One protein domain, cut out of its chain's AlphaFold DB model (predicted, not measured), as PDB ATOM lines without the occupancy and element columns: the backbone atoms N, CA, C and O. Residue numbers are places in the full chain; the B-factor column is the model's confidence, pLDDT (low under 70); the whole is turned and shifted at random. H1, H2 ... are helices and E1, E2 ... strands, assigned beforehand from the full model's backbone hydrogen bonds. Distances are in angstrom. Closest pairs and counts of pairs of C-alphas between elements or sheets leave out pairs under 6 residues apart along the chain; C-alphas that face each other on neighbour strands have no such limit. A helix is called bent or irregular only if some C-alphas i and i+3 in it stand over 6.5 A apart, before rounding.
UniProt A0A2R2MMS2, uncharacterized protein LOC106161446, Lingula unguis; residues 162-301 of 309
ATOM      1  N   THR A 162     212.153 213.397 250.016       92.06
ATOM      2  CA  THR A 162     212.690 214.320 251.032       92.06
ATOM      3  C   THR A 162     211.753 215.511 251.259       92.06
ATOM      4  O   THR A 162     211.449 215.847 252.403       92.06
ATOM      5  N   ASN A 163     211.218 216.110 250.189       90.81
ATOM      6  CA  ASN A 163     210.252 217.206 250.304       90.81
ATOM      7  C   ASN A 163     208.945 216.781 250.998       90.81
ATOM      8  O   ASN A 163     208.368 217.568 251.746       90.81
ATOM      9  N   CYS A 164     208.489 215.542 250.796       92.69
ATOM     10  CA  CYS A 164     207.329 214.985 251.503       92.69
ATOM     11  C   CYS A 164     207.566 214.878 253.018       92.69
ATOM     12  O   CYS A 164     206.616 214.910 253.795       92.69
ATOM     13  N   GLN A 165     208.826 214.769 253.454       92.56
ATOM     14  CA  GLN A 165     209.185 214.656 254.867       92.56
ATOM     15  C   GLN A 165     209.334 216.004 255.585       92.56
ATOM     16  O   GLN A 165     209.547 216.013 256.800       92.56
ATOM     17  N   LEU A 166     209.211 217.131 254.876       89.75
ATOM     18  CA  LEU A 166     209.319 218.464 255.469       89.75
ATOM     19  C   LEU A 166     208.275 218.664 256.576       89.75
ATOM     20  O   LEU A 166     207.107 218.300 256.423       89.75
ATOM     21  N   SER A 167     208.689 219.302 257.675       88.31
ATOM     22  CA  SER A 167     207.829 219.553 258.841       88.31
ATOM     23  C   SER A 167     206.553 220.306 258.473       88.31
ATOM     24  O   SER A 167     205.483 219.959 258.956       88.31
ATOM     25  N   SER A 168     206.636 221.270 257.553       85.56
ATOM     26  CA  SER A 168     205.471 222.000 257.047       85.56
ATOM     27  C   SER A 168     204.450 221.088 256.363       85.56
ATOM     28  O   SER A 168     203.254 221.260 256.570       85.56
ATOM     29  N   VAL A 169     204.899 220.108 255.575       90.00
ATOM     30  CA  VAL A 169     204.017 219.155 254.885       90.00
ATOM     31  C   VAL A 169     203.391 218.195 255.893       90.00
ATOM     32  O   VAL A 169     202.180 217.989 255.866       90.00
ATOM     33  N   LYS A 170     204.186 217.675 256.838       92.19
ATOM     34  CA  LYS A 170     203.694 216.810 257.923       92.19
ATOM     35  C   LYS A 170     202.686 217.518 258.829       92.19
ATOM     36  O   LYS A 170     201.684 216.916 259.200       92.19
ATOM     37  N   ALA A 171     202.915 218.790 259.148       90.31
ATOM     38  CA  ALA A 171     201.999 219.588 259.956       90.31
ATOM     39  C   ALA A 171     200.659 219.807 259.238       90.31
ATOM     40  O   ALA A 171     199.603 219.680 259.857       90.31
ATOM     41  N   VAL A 172     200.683 220.075 257.925       92.12
ATOM     42  CA  VAL A 172     199.447 220.156 257.130       92.12
ATOM     43  C   VAL A 172     198.740 218.805 257.060       92.12
ATOM     44  O   VAL A 172     197.531 218.777 257.265       92.12
ATOM     45  N   LEU A 173     199.457 217.696 256.847       94.94
ATOM     46  CA  LEU A 173     198.868 216.353 256.888       94.94
ATOM     47  C   LEU A 173     198.140 216.114 258.216       94.94
ATOM     48  O   LEU A 173     196.955 215.797 258.205       94.94
ATOM     49  N   ALA A 174     198.820 216.316 259.346       93.81
ATOM     50  CA  ALA A 174     198.246 216.095 260.671       93.81
ATOM     51  C   ALA A 174     197.002 216.966 260.912       93.81
ATOM     52  O   ALA A 174     195.986 216.484 261.411       93.81
ATOM     53  N   ALA A 175     197.043 218.235 260.498       92.81
ATOM     54  CA  ALA A 175     195.902 219.137 260.596       92.81
ATOM     55  C   ALA A 175     194.724 218.705 259.705       92.81
ATOM     56  O   ALA A 175     193.572 218.823 260.121       92.81
ATOM     57  N   VAL A 176     194.983 218.193 258.497       94.94
ATOM     58  CA  VAL A 176     193.940 217.627 257.626       94.94
ATOM     59  C   VAL A 176     193.353 216.366 258.264       94.94
ATOM     60  O   VAL A 176     192.143 216.290 258.421       94.94
ATOM     61  N   GLN A 177     194.184 215.415 258.697       95.56
ATOM     62  CA  GLN A 177     193.749 214.170 259.350       95.56
ATOM     63  C   GLN A 177     192.880 214.439 260.582       95.56
ATOM     64  O   GLN A 177     191.815 213.843 260.727       95.56
ATOM     65  N   MET A 178     193.285 215.391 261.428       93.94
ATOM     66  CA  MET A 178     192.501 215.808 262.588       93.94
ATOM     67  C   MET A 178     191.118 216.325 262.173       93.94
ATOM     68  O   MET A 178     190.118 215.909 262.744       93.94
ATOM     69  N   ASN A 179     191.042 217.192 261.159       94.31
ATOM     70  CA  ASN A 179     189.773 217.756 260.689       94.31
ATOM     71  C   ASN A 179     188.886 216.763 259.931       94.31
ATOM     72  O   ASN A 179     187.685 216.993 259.858       94.31
ATOM     73  N   LEU A 180     189.454 215.700 259.357       94.31
ATOM     74  CA  LEU A 180     188.704 214.664 258.644       94.31
ATOM     75  C   LEU A 180     188.311 213.475 259.537       94.31
ATOM     76  O   LEU A 180     187.553 212.622 259.090       94.31
ATOM     77  N   GLY A 181     188.784 213.425 260.787       92.19
ATOM     78  CA  GLY A 181     188.379 212.416 261.773       92.19
ATOM     79  C   GLY A 181     189.357 211.255 261.979       92.19
ATOM     80  O   GLY A 181     189.032 210.323 262.708       92.19
ATOM     81  N   GLY A 182     190.561 211.286 261.394       93.69
ATOM     82  CA  GLY A 182     191.564 210.248 261.648       93.69
ATOM     83  C   GLY A 182     192.759 210.229 260.698       93.69
ATOM     84  O   GLY A 182     192.765 210.858 259.639       93.69
ATOM     85  N   SER A 183     193.787 209.462 261.068       95.44
ATOM     86  CA  SER A 183     195.036 209.326 260.300       95.44
ATOM     87  C   SER A 183     194.871 208.616 258.952       95.44
ATOM     88  O   SER A 183     195.661 208.844 258.045       95.44
ATOM     89  N   HIS A 184     193.852 207.772 258.802       96.25
ATOM     90  CA  HIS A 184     193.551 207.043 257.564       96.25
ATOM     91  C   HIS A 184     192.809 207.906 256.523       96.25
ATOM     92  O   HIS A 184     192.718 207.531 255.361       96.25
ATOM     93  N   MET A 185     192.332 209.098 256.900       97.19
ATOM     94  CA  MET A 185     191.498 209.952 256.037       97.19
ATOM     95  C   MET A 185     192.281 210.789 255.020       97.19
ATOM     96  O   MET A 185     191.709 211.406 254.121       97.19
ATOM     97  N   SER A 186     193.603 210.871 255.164       97.25
ATOM     98  CA  SER A 186     194.456 211.547 254.190       97.25
ATOM     99  C   SER A 186     195.875 210.996 254.216       97.25
ATOM    100  O   SER A 186     196.330 210.425 255.210       97.25
ATOM    101  N   ARG A 187     196.592 211.175 253.106       96.88
ATOM    102  CA  ARG A 187     197.984 210.736 252.946       96.88
ATOM    103  C   ARG A 187     198.793 211.762 252.172       96.88
ATOM    104  O   ARG A 187     198.253 212.500 251.355       96.88
ATOM    105  N   ILE A 188     200.104 211.787 252.389       96.62
ATOM    106  CA  ILE A 188     200.998 212.554 251.517       96.62
ATOM    107  C   ILE A 188     201.201 211.768 250.224       96.62
ATOM    108  O   ILE A 188     201.516 210.580 250.265       96.62
ATOM    109  N   MET A 189     201.051 212.447 249.091       95.75
ATOM    110  CA  MET A 189     201.326 211.902 247.770       95.75
ATOM    111  C   MET A 189     202.437 212.714 247.092       95.75
ATOM    112  O   MET A 189     202.269 213.924 246.892       95.75
ATOM    113  N   PRO A 190     203.573 212.097 246.730       95.38
ATOM    114  CA  PRO A 190     204.521 212.729 245.824       95.38
ATOM    115  C   PRO A 190     203.914 212.795 244.418       95.38
ATOM    116  O   PRO A 190     203.359 211.817 243.931       95.38
ATOM    117  N   VAL A 191     204.035 213.937 243.739       95.50
ATOM    118  CA  VAL A 191     203.632 214.082 242.334       95.50
ATOM    119  C   VAL A 191     204.848 214.495 241.515       95.50
ATOM    120  O   VAL A 191     205.205 215.678 241.446       95.50
ATOM    121  N   LEU A 192     205.527 213.510 240.920       93.69
ATOM    122  CA  LEU A 192     206.813 213.717 240.255       93.69
ATOM    123  C   LEU A 192     206.726 214.683 239.058       93.69
ATOM    124  O   LEU A 192     207.547 215.604 239.019       93.69
ATOM    125  N   PRO A 193     205.719 214.594 238.161       91.81
ATOM    126  CA  PRO A 193     205.621 215.475 236.990       91.81
ATOM    127  C   PRO A 193     205.291 216.941 237.279       91.81
ATOM    128  O   PRO A 193     205.262 217.745 236.359       91.81
ATOM    129  N   ILE A 194     204.997 217.313 238.526       91.19
ATOM    130  CA  ILE A 194     204.902 218.728 238.938       91.19
ATOM    131  C   ILE A 194     205.908 219.077 240.033       91.19
ATOM    132  O   ILE A 194     205.990 220.229 240.469       91.19
ATOM    133  N   TYR A 195     206.674 218.076 240.469       90.62
ATOM    134  CA  TYR A 195     207.697 218.161 241.491       90.62
ATOM    135  C   TYR A 195     207.202 218.744 242.822       90.62
ATOM    136  O   TYR A 195     207.875 219.574 243.442       90.62
ATOM    137  N   LEU A 196     206.006 218.335 243.255       91.25
ATOM    138  CA  LEU A 196     205.382 218.821 244.486       91.25
ATOM    139  C   LEU A 196     204.766 217.675 245.296       91.25
ATOM    140  O   LEU A 196     204.174 216.768 244.711       91.25
ATOM    141  N   PRO A 197     204.881 217.714 246.635       93.56
ATOM    142  CA  PRO A 197     204.036 216.907 247.499       93.56
ATOM    143  C   PRO A 197     202.633 217.520 247.582       93.56
ATOM    144  O   PRO A 197     202.488 218.742 247.652       93.56
ATOM    145  N   ILE A 198     201.613 216.673 247.652       95.12
ATOM    146  CA  ILE A 198     200.252 217.051 248.053       95.12
ATOM    147  C   ILE A 198     199.841 216.240 249.279       95.12
ATOM    148  O   ILE A 198     200.348 215.143 249.501       95.12
ATOM    149  N   VAL A 199     198.896 216.754 250.058       96.12
ATOM    150  CA  VAL A 199     198.101 215.936 250.975       96.12
ATOM    151  C   VAL A 199     196.822 215.562 250.234       96.12
ATOM    152  O   VAL A 199     196.009 216.424 249.913       96.12
ATOM    153  N   GLU A 200     196.685 214.287 249.897       97.19
ATOM    154  CA  GLU A 200     195.518 213.732 249.219       97.19
ATOM    155  C   GLU A 200     194.480 213.289 250.254       97.19
ATOM    156  O   GLU A 200     194.806 212.555 251.190       97.19
ATOM    157  N   CYS A 201     193.230 213.696 250.049       97.00
ATOM    158  CA  CYS A 201     192.056 213.114 250.691       97.00
ATOM    159  C   CYS A 201     190.959 212.852 249.651       97.00
ATOM    160  O   CYS A 201     191.045 213.307 248.506       97.00
ATOM    161  N   CYS A 202     189.929 212.103 250.038       96.81
ATOM    162  CA  CYS A 202     188.805 211.781 249.170       96.81
ATOM    163  C   CYS A 202     187.487 211.978 249.912       96.81
ATOM    164  O   CYS A 202     187.404 211.733 251.115       96.81
ATOM    165  N   LEU A 203     186.469 212.411 249.174       96.31
ATOM    166  CA  LEU A 203     185.087 212.462 249.627       96.31
ATOM    167  C   LEU A 203     184.246 211.468 248.827       96.31
ATOM    168  O   LEU A 203     184.508 211.271 247.638       96.31
ATOM    169  N   ASN A 204     183.239 210.878 249.462       95.69
ATOM    170  CA  ASN A 204     182.237 210.057 248.785       95.69
ATOM    171  C   ASN A 204     181.146 210.929 248.127       95.69
ATOM    172  O   ASN A 204     181.201 212.163 248.155       95.69
ATOM    173  N   GLU A 205     180.137 210.285 247.547       93.69
ATOM    174  CA  GLU A 205     179.007 210.915 246.859       93.69
ATOM    175  C   GLU A 205     178.111 211.780 247.767       93.69
ATOM    176  O   GLU A 205     177.415 212.668 247.277       93.69
ATOM    177  N   VAL A 206     178.157 211.565 249.086       93.94
ATOM    178  CA  VAL A 206     177.459 212.382 250.098       93.94
ATOM    179  C   VAL A 206     178.388 213.370 250.816       93.94
ATOM    180  O   VAL A 206     177.995 213.981 251.810       93.94
ATOM    181  N   ASN A 207     179.589 213.585 250.269       93.69
ATOM    182  CA  ASN A 207     180.598 214.544 250.726       93.69
ATOM    183  C   ASN A 207     181.217 214.252 252.100       93.69
ATOM    184  O   ASN A 207     181.687 215.171 252.779       93.69
ATOM    185  N   GLU A 208     181.251 212.983 252.495       95.00
ATOM    186  CA  GLU A 208     181.900 212.514 253.719       95.00
ATOM    187  C   GLU A 208     183.335 212.048 253.429       95.00
ATOM    188  O   GLU A 208     183.583 211.486 252.355       95.00
ATOM    189  N   PRO A 209     184.292 212.278 254.352       95.50
ATOM    190  CA  PRO A 209     185.657 211.785 254.227       95.50
ATOM    191  C   PRO A 209     185.701 210.267 254.088       95.50
ATOM    192  O   PRO A 209     185.017 209.542 254.809       95.50
ATOM    193  N   VAL A 210     186.535 209.796 253.167       96.50
ATOM    194  CA  VAL A 210     186.719 208.372 252.892       96.50
ATOM    195  C   VAL A 210     188.067 207.909 253.421       96.50
ATOM    196  O   VAL A 210     189.071 208.613 253.296       96.50
ATOM    197  N   ASP A 211     188.094 206.684 253.938       96.94
ATOM    198  CA  ASP A 211     189.333 205.980 254.232       96.94
ATOM    199  C   ASP A 211     190.210 205.848 252.973       96.94
ATOM    200  O   ASP A 211     189.826 205.244 251.964       96.94
ATOM    201  N   MET A 212     191.420 206.402 253.028       96.62
ATOM    202  CA  MET A 212     192.353 206.400 251.908       96.62
ATOM    203  C   MET A 212     192.916 205.015 251.574       96.62
ATOM    204  O   MET A 212     193.535 204.873 250.513       96.62
ATOM    205  N   GLU A 213     192.713 204.000 252.418       95.12
ATOM    206  CA  GLU A 213     192.988 202.597 252.081       95.12
ATOM    207  C   GLU A 213     192.079 202.093 250.952       95.12
ATOM    208  O   GLU A 213     192.518 201.307 250.112       95.12
ATOM    209  N   LEU A 214     190.848 202.612 250.861       94.88
ATOM    210  CA  LEU A 214     189.881 202.272 249.810       94.88
ATOM    211  C   LEU A 214     190.106 203.054 248.511       94.88
ATOM    212  O   LEU A 214     189.506 202.748 247.483       94.88
ATOM    213  N   VAL A 215     190.954 204.083 248.545       95.88
ATOM    214  CA  VAL A 215     191.153 205.018 247.436       95.88
ATOM    215  C   VAL A 215     192.421 204.638 246.659       95.88
ATOM    216  O   VAL A 215     193.537 204.854 247.164       95.88
ATOM    217  N   PRO A 216     192.304 204.148 245.402       94.62
ATOM    218  CA  PRO A 216     193.457 203.782 244.573       94.62
ATOM    219  C   PRO A 216     194.451 204.937 244.457       94.62
ATOM    220  O   PRO A 216     194.050 206.096 244.512       94.62
ATOM    221  N   ARG A 217     195.750 204.688 244.296       94.62
ATOM    222  CA  ARG A 217     196.720 205.789 244.166       94.62
ATOM    223  C   ARG A 217     196.888 206.188 242.702       94.62
ATOM    224  O   ARG A 217     197.311 205.354 241.907       94.62
ATOM    225  N   VAL A 218     196.605 207.447 242.355       94.50
ATOM    226  CA  VAL A 218     196.923 207.978 241.010       94.50
ATOM    227  C   VAL A 218     198.432 208.098 240.822       94.50
ATOM    228  O   VAL A 218     198.922 207.895 239.720       94.50
ATOM    229  N   PHE A 219     199.173 208.374 241.895       95.06
ATOM    230  CA  PHE A 219     200.632 208.359 241.884       95.06
ATOM    231  C   PHE A 219     201.154 207.288 242.837       95.06
ATOM    232  O   PHE A 219     200.552 207.030 243.877       95.06
ATOM    233  N   ASP A 220     202.243 206.619 242.488       92.62
ATOM    234  CA  ASP A 220     202.891 205.686 243.405       92.62
ATOM    235  C   ASP A 220     203.733 206.410 244.474       92.62
ATOM    236  O   ASP A 220     203.780 207.637 244.551       92.62
ATOM    237  N   GLU A 221     204.415 205.650 245.329       90.88
ATOM    238  CA  GLU A 221     205.244 206.197 246.420       90.88
ATOM    239  C   GLU A 221     206.500 206.934 245.951       90.88
ATOM    240  O   GLU A 221     207.124 207.661 246.726       90.88
ATOM    241  N   SER A 222     206.870 206.760 244.687       90.56
ATOM    242  CA  SER A 222     207.949 207.501 244.036       90.56
ATOM    243  C   SER A 222     207.417 208.707 243.250       90.56
ATOM    244  O   SER A 222     208.195 209.557 242.819       90.56
ATOM    245  N   GLY A 223     206.094 208.825 243.125       92.56
ATOM    246  CA  GLY A 223     205.381 209.904 242.457       92.56
ATOM    247  C   GLY A 223     205.135 209.672 240.971       92.56
ATOM    248  O   GLY A 223     204.798 210.631 240.271       92.56
ATOM    249  N   PHE A 224     205.300 208.438 240.485       91.75
ATOM    250  CA  PHE A 224     204.999 208.063 239.104       91.75
ATOM    251  C   PHE A 224     203.500 207.890 238.895       91.75
ATOM    252  O   PHE A 224     202.798 207.383 239.768       91.75
ATOM    253  N   LEU A 225     203.017 208.312 237.729       91.38
ATOM    254  CA  LEU A 225     201.611 208.226 237.361       91.38
ATOM    255  C   LEU A 225     201.192 206.769 237.109       91.38
ATOM    256  O   LEU A 225     201.839 206.049 236.355       91.38
ATOM    257  N   LYS A 226     200.062 206.370 237.692       91.75
ATOM    258  CA  LYS A 226     199.336 205.131 237.403       91.75
ATOM    259  C   LYS A 226     198.106 205.468 236.574       91.75
ATOM    260  O   LYS A 226     197.069 205.855 237.119       91.75
ATOM    261  N   VAL A 227     198.246 205.389 235.252       86.38
ATOM    262  CA  VAL A 227     197.219 205.813 234.284       86.38
ATOM    263  C   VAL A 227     195.907 205.058 234.505       86.38
ATOM    264  O   VAL A 227     194.835 205.656 234.453       86.38
ATOM    265  N   GLU A 228     195.987 203.775 234.856       88.25
ATOM    266  CA  GLU A 228     194.843 202.921 235.173       88.25
ATOM    267  C   GLU A 228     193.994 203.443 236.345       88.25
ATOM    268  O   GLU A 228     192.799 203.163 236.420       88.25
ATOM    269  N   ASN A 229     194.580 204.255 237.231       91.31
ATOM    270  CA  ASN A 229     193.908 204.770 238.421       91.31
ATOM    271  C   ASN A 229     193.282 206.158 238.232       91.31
ATOM    272  O   ASN A 229     192.629 206.650 239.156       91.31
ATOM    273  N   LEU A 230     193.435 206.785 237.060       86.88
ATOM    274  CA  LEU A 230     192.892 208.121 236.779       86.88
ATOM    275  C   LEU A 230     191.367 208.192 236.880       86.88
ATOM    276  O   LEU A 230     190.819 209.214 237.288       86.88
ATOM    277  N   SER A 231     190.690 207.098 236.538       84.88
ATOM    278  CA  SER A 231     189.228 206.987 236.557       84.88
ATOM    279  C   SER A 231     188.741 205.847 237.454       84.88
ATOM    280  O   SER A 231     187.607 205.409 237.325       84.88
ATOM    281  N   ALA A 232     189.587 205.365 238.371       88.75
ATOM    282  CA  ALA A 232     189.287 204.209 239.222       88.75
ATOM    283  C   ALA A 232     188.445 204.539 240.470       88.75
ATOM    284  O   ALA A 232     188.265 203.681 241.331       88.75
ATOM    285  N   LEU A 233     187.974 205.781 240.617       91.69
ATOM    286  CA  LEU A 233     187.068 206.131 241.709       91.69
ATOM    287  C   LEU A 233     185.638 205.680 241.391       91.69
ATOM    288  O   LEU A 233     185.222 205.786 240.236       91.69
ATOM    289  N   PRO A 234     184.862 205.265 242.407       92.06
ATOM    290  CA  PRO A 234     183.418 205.133 242.277       92.06
ATOM    291  C   PRO A 234     182.760 206.432 241.792       92.06
ATOM    292  O   PRO A 234     183.269 207.536 242.012       92.06
ATOM    293  N   GLU A 235     181.608 206.301 241.138       90.62
ATOM    294  CA  GLU A 235     180.832 207.452 240.683       90.62
ATOM    295  C   GLU A 235     180.463 208.366 241.864       90.62
ATOM    296  O   GLU A 235     180.128 207.907 242.953       90.62
ATOM    297  N   GLY A 236     180.570 209.682 241.663       89.19
ATOM    298  CA  GLY A 236     180.295 210.683 242.697       89.19
ATOM    299  C   GLY A 236     181.436 210.925 243.695       89.19
ATOM    300  O   GLY A 236     181.421 211.954 244.369       89.19
ATOM    301  N   TRP A 237     182.456 210.063 243.757       95.00
ATOM    302  CA  TRP A 237     183.608 210.275 244.637       95.00
ATOM    303  C   TRP A 237     184.542 211.365 244.101       95.00
ATOM    304  O   TRP A 237     184.750 211.518 242.893       95.00
ATOM    305  N   ARG A 238     185.138 212.137 245.017       94.44
ATOM    306  CA  ARG A 238     185.957 213.313 244.697       94.44
ATOM    307  C   ARG A 238     187.306 213.262 245.405       94.44
ATOM    308  O   ARG A 238     187.363 213.342 246.628       94.44
ATOM    309  N   ARG A 239     188.397 213.211 244.638       95.50
ATOM    310  CA  ARG A 239     189.761 213.435 245.128       95.50
ATOM    311  C   ARG A 239     190.019 214.916 245.326       95.50
ATOM    312  O   ARG A 239     189.701 215.762 244.487       95.50
ATOM    313  N   ILE A 240     190.688 215.214 246.425       96.12
ATOM    314  CA  ILE A 240     191.043 216.566 246.817       96.12
ATOM    315  C   ILE A 240     192.535 216.596 247.111       96.12
ATOM    316  O   ILE A 240     193.062 215.759 247.842       96.12
ATOM    317  N   ALA A 241     193.222 217.568 246.520       95.62
ATOM    318  CA  ALA A 241     194.621 217.837 246.810       95.62
ATOM    319  C   ALA A 241     194.714 219.066 247.709       95.62
ATOM    320  O   ALA A 241     194.359 220.167 247.296       95.62
ATOM    321  N   VAL A 242     195.241 218.904 248.915       93.94
ATOM    322  CA  VAL A 242     195.648 220.015 249.774       93.94
ATOM    323  C   VAL A 242     197.133 220.274 249.532       93.94
ATOM    324  O   VAL A 242     197.992 219.449 249.844       93.94
ATOM    325  N   LEU A 243     197.450 221.416 248.931       89.00
ATOM    326  CA  LEU A 243     198.797 221.781 248.514       89.00
ATOM    327  C   LEU A 243     199.382 222.831 249.463       89.00
ATOM    328  O   LEU A 243     198.842 223.929 249.625       89.00
ATOM    329  N   VAL A 244     200.534 222.510 250.051       80.00
ATOM    330  CA  VAL A 244     201.323 223.469 250.832       80.00
ATOM    331  C   VAL A 244     202.110 224.339 249.876       80.00
ATOM    332  O   VAL A 244     202.927 223.836 249.104       80.00
ATOM    333  N   LEU A 245     201.888 225.651 249.929       75.12
ATOM    334  CA  LEU A 245     202.568 226.557 249.022       75.12
ATOM    335  C   LEU A 245     204.085 226.578 249.318       75.12
ATOM    336  O   LEU A 245     204.481 226.978 250.424       75.12
ATOM    337  N   PRO A 246     204.957 226.197 248.362       69.06
ATOM    338  CA  PRO A 246     206.396 226.225 248.596       69.06
ATOM    339  C   PRO A 246     206.879 227.651 248.877       69.06
ATOM    340  O   PRO A 246     206.346 228.622 248.333       69.06
ATOM    341  N   SER A 247     207.915 227.793 249.708       67.88
ATOM    342  CA  SER A 247     208.462 229.100 250.113       67.88
ATOM    343  C   SER A 247     208.833 229.980 248.918       67.88
ATOM    344  O   SER A 247     208.560 231.179 248.933       67.88
ATOM    345  N   GLN A 248     209.357 229.372 247.851       67.38
ATOM    346  CA  GLN A 248     209.697 230.054 246.606       67.38
ATOM    347  C   GLN A 248     208.495 230.662 245.869       67.38
ATOM    348  O   GLN A 248     208.705 231.518 245.029       67.38
ATOM    349  N   TYR A 249     207.252 230.267 246.162       67.69
ATOM    350  CA  TYR A 249     206.074 230.903 245.569       67.69
ATOM    351  C   TYR A 249     205.465 231.966 246.488       67.69
ATOM    352  O   TYR A 249     204.690 232.788 246.018       67.69
ATOM    353  N   LYS A 250     205.826 232.018 247.781       68.25
ATOM    354  CA  LYS A 250     205.197 232.927 248.761       68.25
ATOM    355  C   LYS A 250     205.307 234.402 248.376       68.25
ATOM    356  O   LYS A 250     204.341 235.139 248.529       68.25
ATOM    357  N   HIS A 251     206.459 234.823 247.857       62.28
ATOM    358  CA  HIS A 251     206.678 236.210 247.436       62.28
ATOM    359  C   HIS A 251     205.857 236.588 246.195       62.28
ATOM    360  O   HIS A 251     205.520 237.758 246.020       62.28
ATOM    361  N   LEU A 252     205.495 235.606 245.358       58.78
ATOM    362  CA  LEU A 252     204.657 235.840 244.186       58.78
ATOM    363  C   LEU A 252     203.268 236.299 244.623       58.78
ATOM    364  O   LEU A 252     202.785 237.268 244.073       58.78
ATOM    365  N   PHE A 253     202.694 235.731 245.686       58.34
ATOM    366  CA  PHE A 253     201.367 236.125 246.191       58.34
ATOM    367  C   PHE A 253     201.307 237.499 246.853       58.34
ATOM    368  O   PHE A 253     200.217 238.028 247.050       58.34
ATOM    369  N   ILE A 254     202.454 238.071 247.222       58.38
ATOM    370  CA  ILE A 254     202.515 239.425 247.783       58.38
ATOM    371  C   ILE A 254     202.432 240.461 246.655       58.38
ATOM    372  O   ILE A 254     201.749 241.468 246.802       58.38
ATOM    373  N   ASN A 255     203.090 240.195 245.523       51.00
ATOM    374  CA  ASN A 255     203.265 241.167 244.437       51.00
ATOM    375  C   ASN A 255     202.392 240.884 243.199       51.00
ATOM    376  O   ASN A 255     202.097 241.792 242.429       51.00
ATOM    377  N   LYS A 256     201.970 239.631 243.011       58.38
ATOM    378  CA  LYS A 256     201.064 239.139 241.970       58.38
ATOM    379  C   LYS A 256     199.998 238.260 242.640       58.38
ATOM    380  O   LYS A 256     200.231 237.074 242.865       58.38
ATOM    381  N   PRO A 257     198.815 238.806 242.971       53.50
ATOM    382  CA  PRO A 257     197.771 238.024 243.638       53.50
ATOM    383  C   PRO A 257     197.261 236.859 242.769       53.50
ATOM    384  O   PRO A 257     196.725 235.888 243.295       53.50
ATOM    385  N   ALA A 258     197.471 236.921 241.448       62.72
ATOM    386  CA  ALA A 258     197.255 235.813 240.524       62.72
ATOM    387  C   ALA A 258     198.485 234.887 240.430       62.72
ATOM    388  O   ALA A 258     199.623 235.340 240.328       62.72
ATOM    389  N   TYR A 259     198.229 233.576 240.396       71.00
ATOM    390  CA  TYR A 259     199.240 232.540 240.151       71.00
ATOM    391  C   TYR A 259     200.033 232.795 238.860       71.00
ATOM    392  O   TYR A 259     199.451 233.196 237.851       71.00
ATOM    393  N   THR A 260     201.329 232.470 238.864       73.19
ATOM    394  CA  THR A 260     202.133 232.397 237.632       73.19
ATOM    395  C   THR A 260     201.638 231.276 236.717       73.19
ATOM    396  O   THR A 260     200.992 230.326 237.178       73.19
ATOM    397  N   GLY A 261     202.001 231.344 235.431       73.81
ATOM    398  CA  GLY A 261     201.658 230.314 234.446       73.81
ATOM    399  C   GLY A 261     202.144 228.921 234.862       73.81
ATOM    400  O   GLY A 261     201.408 227.943 234.724       73.81
ATOM    401  N   ASP A 262     203.326 228.845 235.489       77.38
ATOM    402  CA  ASP A 262     203.888 227.618 236.082       77.38
ATOM    403  C   ASP A 262     202.925 226.968 237.058       77.38
ATOM    404  O   ASP A 262     202.550 225.802 236.945       77.38
ATOM    405  N   PHE A 263     202.491 227.752 238.038       80.44
ATOM    406  CA  PHE A 263     201.689 227.226 239.114       80.44
ATOM    407  C   PHE A 263     200.301 226.843 238.601       80.44
ATOM    408  O   PHE A 263     199.809 225.765 238.929       80.44
ATOM    409  N   LYS A 264     199.706 227.646 237.707       81.19
ATOM    410  CA  LYS A 264     198.438 227.296 237.043       81.19
ATOM    411  C   LYS A 264     198.541 226.001 236.244       81.19
ATOM    412  O   LYS A 264     197.611 225.198 236.278       81.19
ATOM    413  N   ALA A 265     199.657 225.760 235.560       82.62
ATOM    414  CA  ALA A 265     199.889 224.507 234.851       82.62
ATOM    415  C   ALA A 265     199.902 223.296 235.791       82.62
ATOM    416  O   ALA A 265     199.267 222.287 235.487       82.62
ATOM    417  N   LYS A 266     200.529 223.419 236.966       88.06
ATOM    418  CA  LYS A 266     200.532 222.364 237.992       88.06
ATOM    419  C   LYS A 266     199.137 222.104 238.554       88.06
ATOM    420  O   LYS A 266     198.743 220.950 238.699       88.06
ATOM    421  N   LEU A 267     198.350 223.155 238.794       88.25
ATOM    422  CA  LEU A 267     196.946 223.011 239.196       88.25
ATOM    423  C   LEU A 267     196.119 222.306 238.109       88.25
ATOM    424  O   LEU A 267     195.363 221.386 238.412       88.25
ATOM    425  N   ARG A 268     196.299 222.680 236.835       88.12
ATOM    426  CA  ARG A 268     195.649 222.002 235.700       88.12
ATOM    427  C   ARG A 268     196.081 220.544 235.579       88.12
ATOM    428  O   ARG A 268     195.257 219.711 235.220       88.12
ATOM    429  N   PHE A 269     197.345 220.230 235.850       91.12
ATOM    430  CA  PHE A 269     197.842 218.856 235.876       91.12
ATOM    431  C   PHE A 269     197.103 218.021 236.927       91.12
ATOM    432  O   PHE A 269     196.575 216.970 236.584       91.12
ATOM    433  N   LEU A 270     196.974 218.522 238.160       93.19
ATOM    434  CA  LEU A 270     196.195 217.851 239.207       93.19
ATOM    435  C   LEU A 270     194.721 217.691 238.805       93.19
ATOM    436  O   LEU A 270     194.162 216.611 238.956       93.19
ATOM    437  N   GLY A 271     194.109 218.713 238.201       91.81
ATOM    438  CA  GLY A 271     192.744 218.600 237.673       91.81
ATOM    439  C   GLY A 271     192.593 217.479 236.635       91.81
ATOM    440  O   GLY A 271     191.637 216.710 236.688       91.81
ATOM    441  N   ARG A 272     193.562 217.334 235.720       90.12
ATOM    442  CA  ARG A 272     193.599 216.226 234.742       90.12
ATOM    443  C   ARG A 272     193.893 214.873 235.385       90.12
ATOM    444  O   ARG A 272     193.424 213.863 234.881       90.12
ATOM    445  N   ALA A 273     194.594 214.863 236.513       92.06
ATOM    446  CA  ALA A 273     194.841 213.677 237.323       92.06
ATOM    447  C   ALA A 273     193.638 213.241 238.183       92.06
ATOM    448  O   ALA A 273     193.783 212.372 239.039       92.06
ATOM    449  N   GLY A 274     192.465 213.844 237.973       91.50
ATOM    450  CA  GLY A 274     191.231 213.477 238.661       91.50
ATOM    451  C   GLY A 274     191.036 214.159 240.014       91.50
ATOM    452  O   GLY A 274     190.121 213.778 240.732       91.50
ATOM    453  N   TYR A 275     191.847 215.161 240.374       94.06
ATOM    454  CA  TYR A 275     191.637 215.953 241.590       94.06
ATOM    455  C   TYR A 275     190.644 217.080 241.302       94.06
ATOM    456  O   TYR A 275     190.999 218.107 240.721       94.06
ATOM    457  N   GLN A 276     189.388 216.902 241.712       91.50
ATOM    458  CA  GLN A 276     188.302 217.840 241.413       91.50
ATOM    459  C   GLN A 276     188.452 219.175 242.148       91.50
ATOM    460  O   GLN A 276     187.935 220.199 241.696       91.50
ATOM    461  N   LYS A 277     189.168 219.189 243.277       90.75
ATOM    462  CA  LYS A 277     189.479 220.411 244.019       90.75
ATOM    463  C   LYS A 277     190.939 220.401 244.449       90.75
ATOM    464  O   LYS A 277     191.428 219.430 245.024       90.75
ATOM    465  N   VAL A 278     191.615 221.522 244.207       90.00
ATOM    466  CA  VAL A 278     192.923 221.809 244.794       90.00
ATOM    467  C   VAL A 278     192.757 222.941 245.791       90.00
ATOM    468  O   VAL A 278     192.235 224.008 245.470       90.00
ATOM    469  N   VAL A 279     193.178 222.673 247.013       88.00
ATOM    470  CA  VAL A 279     193.036 223.523 248.180       88.00
ATOM    471  C   VAL A 279     194.423 224.018 248.566       88.00
ATOM    472  O   VAL A 279     195.358 223.226 248.649       88.00
ATOM    473  N   LEU A 280     194.592 225.322 248.770       85.00
ATOM    474  CA  LEU A 280     195.918 225.918 248.912       85.00
ATOM    475  C   LEU A 280     196.167 226.430 250.323       85.00
ATOM    476  O   LEU A 280     195.469 227.313 250.813       85.00
ATOM    477  N   VAL A 281     197.245 225.951 250.936       80.69
ATOM    478  CA  VAL A 281     197.711 226.434 252.236       80.69
ATOM    479  C   VAL A 281     198.781 227.498 251.999       80.69
ATOM    480  O   VAL A 281     199.969 227.202 251.854       80.69
ATOM    481  N   THR A 282     198.345 228.756 251.893       69.56
ATOM    482  CA  THR A 282     199.200 229.914 251.548       69.56
ATOM    483  C   THR A 282     200.011 230.435 252.735       69.56
ATOM    484  O   THR A 282     201.112 230.968 252.562       69.56
ATOM    485  N   LYS A 283     199.506 230.241 253.955       62.97
ATOM    486  CA  LYS A 283     200.193 230.537 255.214       62.97
ATOM    487  C   LYS A 283     200.042 229.332 256.131       62.97
ATOM    488  O   LYS A 283     198.934 228.855 256.332       62.97
ATOM    489  N   VAL A 284     201.152 228.864 256.690       61.38
ATOM    490  CA  VAL A 284     201.140 227.981 257.861       61.38
ATOM    491  C   VAL A 284     201.234 228.937 259.052       61.38
ATOM    492  O   VAL A 284     202.303 229.524 259.242       61.38
ATOM    493  N   PRO A 285     200.131 229.230 259.768       58.50
ATOM    494  CA  PRO A 285     200.218 230.015 260.991       58.50
ATOM    495  C   PRO A 285     201.028 229.239 262.042       58.50
ATOM    496  O   PRO A 285     201.341 228.066 261.841       58.50
ATOM    497  N   MET A 286     201.358 229.879 263.169       59.19
ATOM    498  CA  MET A 286     201.875 229.163 264.345       59.19
ATOM    499  C   MET A 286     201.023 227.909 264.616       59.19
ATOM    500  O   MET A 286     199.800 227.967 264.458       59.19
ATOM    501  N   GLU A 287     201.670 226.793 264.974       58.72
ATOM    502  CA  GLU A 287     201.076 225.443 265.007       58.72
ATOM    503  C   GLU A 287     199.714 225.392 265.723       58.72
ATOM    504  O   GLU A 287     198.776 224.769 265.221       58.72
ATOM    505  N   GLU A 288     199.552 226.157 266.809       59.66
ATOM    506  CA  GLU A 288     198.315 226.266 267.598       59.66
ATOM    507  C   GLU A 288     197.077 226.720 266.802       59.66
ATOM    508  O   GLU A 288     195.951 226.460 267.214       59.66
ATOM    509  N   LYS A 289     197.243 227.378 265.647       76.69
ATOM    510  CA  LYS A 289     196.132 227.844 264.791       76.69
ATOM    511  C   LYS A 289     196.048 227.120 263.449       76.69
ATOM    512  O   LYS A 289     195.133 227.401 262.672       76.69
ATOM    513  N   LEU A 290     196.973 226.200 263.159       83.25
ATOM    514  CA  LEU A 290     197.027 225.514 261.869       83.25
ATOM    515  C   LEU A 290     195.773 224.667 261.631       83.25
ATOM    516  O   LEU A 290     195.163 224.789 260.576       83.25
ATOM    517  N   HIS A 291     195.338 223.878 262.616       85.62
ATOM    518  CA  HIS A 291     194.145 223.033 262.488       85.62
ATOM    519  C   HIS A 291     192.879 223.851 262.184       85.62
ATOM    520  O   HIS A 291     192.109 223.466 261.308       85.62
ATOM    521  N   LYS A 292     192.692 225.009 262.837       87.25
ATOM    522  CA  LYS A 292     191.558 225.909 262.583       87.25
ATOM    523  C   LYS A 292     191.619 226.501 261.175       87.25
ATOM    524  O   LYS A 292     190.628 226.460 260.458       87.25
ATOM    525  N   CYS A 293     192.795 226.971 260.757       87.56
ATOM    526  CA  CYS A 293     193.004 227.491 259.406       87.56
ATOM    527  C   CYS A 293     192.728 226.426 258.335       87.56
ATOM    528  O   CYS A 293     192.038 226.710 257.363       87.56
ATOM    529  N   ILE A 294     193.211 225.194 258.532       90.00
ATOM    530  CA  ILE A 294     192.920 224.072 257.634       90.00
ATOM    531  C   ILE A 294     191.428 223.739 257.634       90.00
ATOM    532  O   ILE A 294     190.887 223.482 256.566       90.00
ATOM    533  N   ARG A 295     190.737 223.796 258.778       90.56
ATOM    534  CA  ARG A 295     189.282 223.586 258.830       90.56
ATOM    535  C   ARG A 295     188.528 224.607 257.986       90.56
ATOM    536  O   ARG A 295     187.655 224.221 257.218       90.56
ATOM    537  N   ASP A 296     188.872 225.886 258.118       89.19
ATOM    538  CA  ASP A 296     188.243 226.972 257.357       89.19
ATOM    539  C   ASP A 296     188.498 226.804 255.853       89.19
ATOM    540  O   ASP A 296     187.575 226.900 255.050       89.19
ATOM    541  N   ILE A 297     189.730 226.447 255.493       87.75
ATOM    542  CA  ILE A 297     190.133 226.141 254.122       87.75
ATOM    543  C   ILE A 297     189.369 224.919 253.566       87.75
ATOM    544  O   ILE A 297     188.912 224.935 252.425       87.75
ATOM    545  N   LEU A 298     189.201 223.848 254.350       89.88
ATOM    546  CA  LEU A 298     188.441 222.664 253.933       89.88
ATOM    547  C   LEU A 298     186.956 222.987 253.744       89.88
ATOM    548  O   LEU A 298     186.349 222.468 252.817       89.88
ATOM    549  N   LYS A 299     186.380 223.886 254.548       90.56
ATOM    550  CA  LYS A 299     184.991 224.352 254.384       90.56
ATOM    551  C   LYS A 299     184.742 225.115 253.075       90.56
ATOM    552  O   LYS A 299     183.587 225.308 252.710       90.56
ATOM    553  N   GLU A 300     185.784 225.510 252.338       86.31
ATOM    554  CA  GLU A 300     185.645 226.022 250.965       86.31
ATOM    555  C   GLU A 300     185.313 224.920 249.940       86.31
ATOM    556  O   GLU A 300     185.020 225.210 248.774       86.31
ATOM    557  N   ILE A 301     185.405 223.645 250.335       88.06
ATOM    558  CA  ILE A 301     184.924 222.514 249.545       88.06
ATOM    559  C   ILE A 301     183.396 222.473 249.688       88.06
ATOM    560  O   ILE A 301     182.906 222.306 250.806       88.06
TER     561      ILE A 301
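Overview. This is residues 162 to 301 of the 309 residues of the protein "uncharacterized protein LOC106161446" of Lingula unguis (UniProt A0A2R2MMS2). What shape is this? A strongly twisted four-stranded sheet forms the middle of three layers, with H1 and H5, packed on each other, over one face and H4 over the other. Unnamed residues 204 to 237 loop past the E1 edge. What builds it? The printed part has 140 residues with the named elements H1 E1 E2 E3 H2 H3 H4 E4 H5, in class mixed; the mixed sheet runs E1 E2 E3 E4. How large is it? It is compact, radius of gyration of the C-alphas 14.4 A, spanning 41 by 32 by 28 A.

Arrangement. What is on the sheet first? H1, residues 167 to 180, has a height over the sheet of 8.5 A; its Leu 173 and Val 199 of E2, residues 196 to 203, have their closest C-alphas, 6.0 A apart. How do strands pair? E1, residues 186 to 191, E2 and E3, residues 238 to 244, form a meander, each the antiparallel neighbour of the one before, through two hairpins; N 189 and O 198 are 2.8 A apart, N 201 and O 240 3.0 A. What follows? H2, residues 247 to 250, and H3, residues 252 to 255, are not on the sheet; H4, residues 261 to 272, is on the face opposite H1, its Leu 267 and Val 278 of E4, residues 275 to 281, having their closest C-alphas 7.0 A apart. E3, these helices and E4 form a strand-helix-strand unit, parallel neighbours joined through helices, with N 243 and O 279 2.8 A apart. H5, residues 287 to 298, touches H1, closest C-alphas Ala 175 and His 291, 4.7 A. How are helix backbones? Every O i to N i+4 pair is within hydrogen-bond range in H1 and H4, 6 of 8 in H5; H2 and H3 are too short.

Along the chain. Where does H1 begin? C-alpha 167 is at (207.829, 219.553, 258.841), and H1 is 19.7 A long; E2 is 21.9 A. Where does H5 end? C-alpha 298 is at (188.441, 222.664, 253.933); H5 is irregular, C-alphas 288 and 291 being 7.3 A apart.

Size, cuts and confidence. Which link is long? E2 to E3, 34 residues; the printed part has no cut. Where is confidence low? Residues 246 to 258 and 282 to 288 have pLDDT under 70.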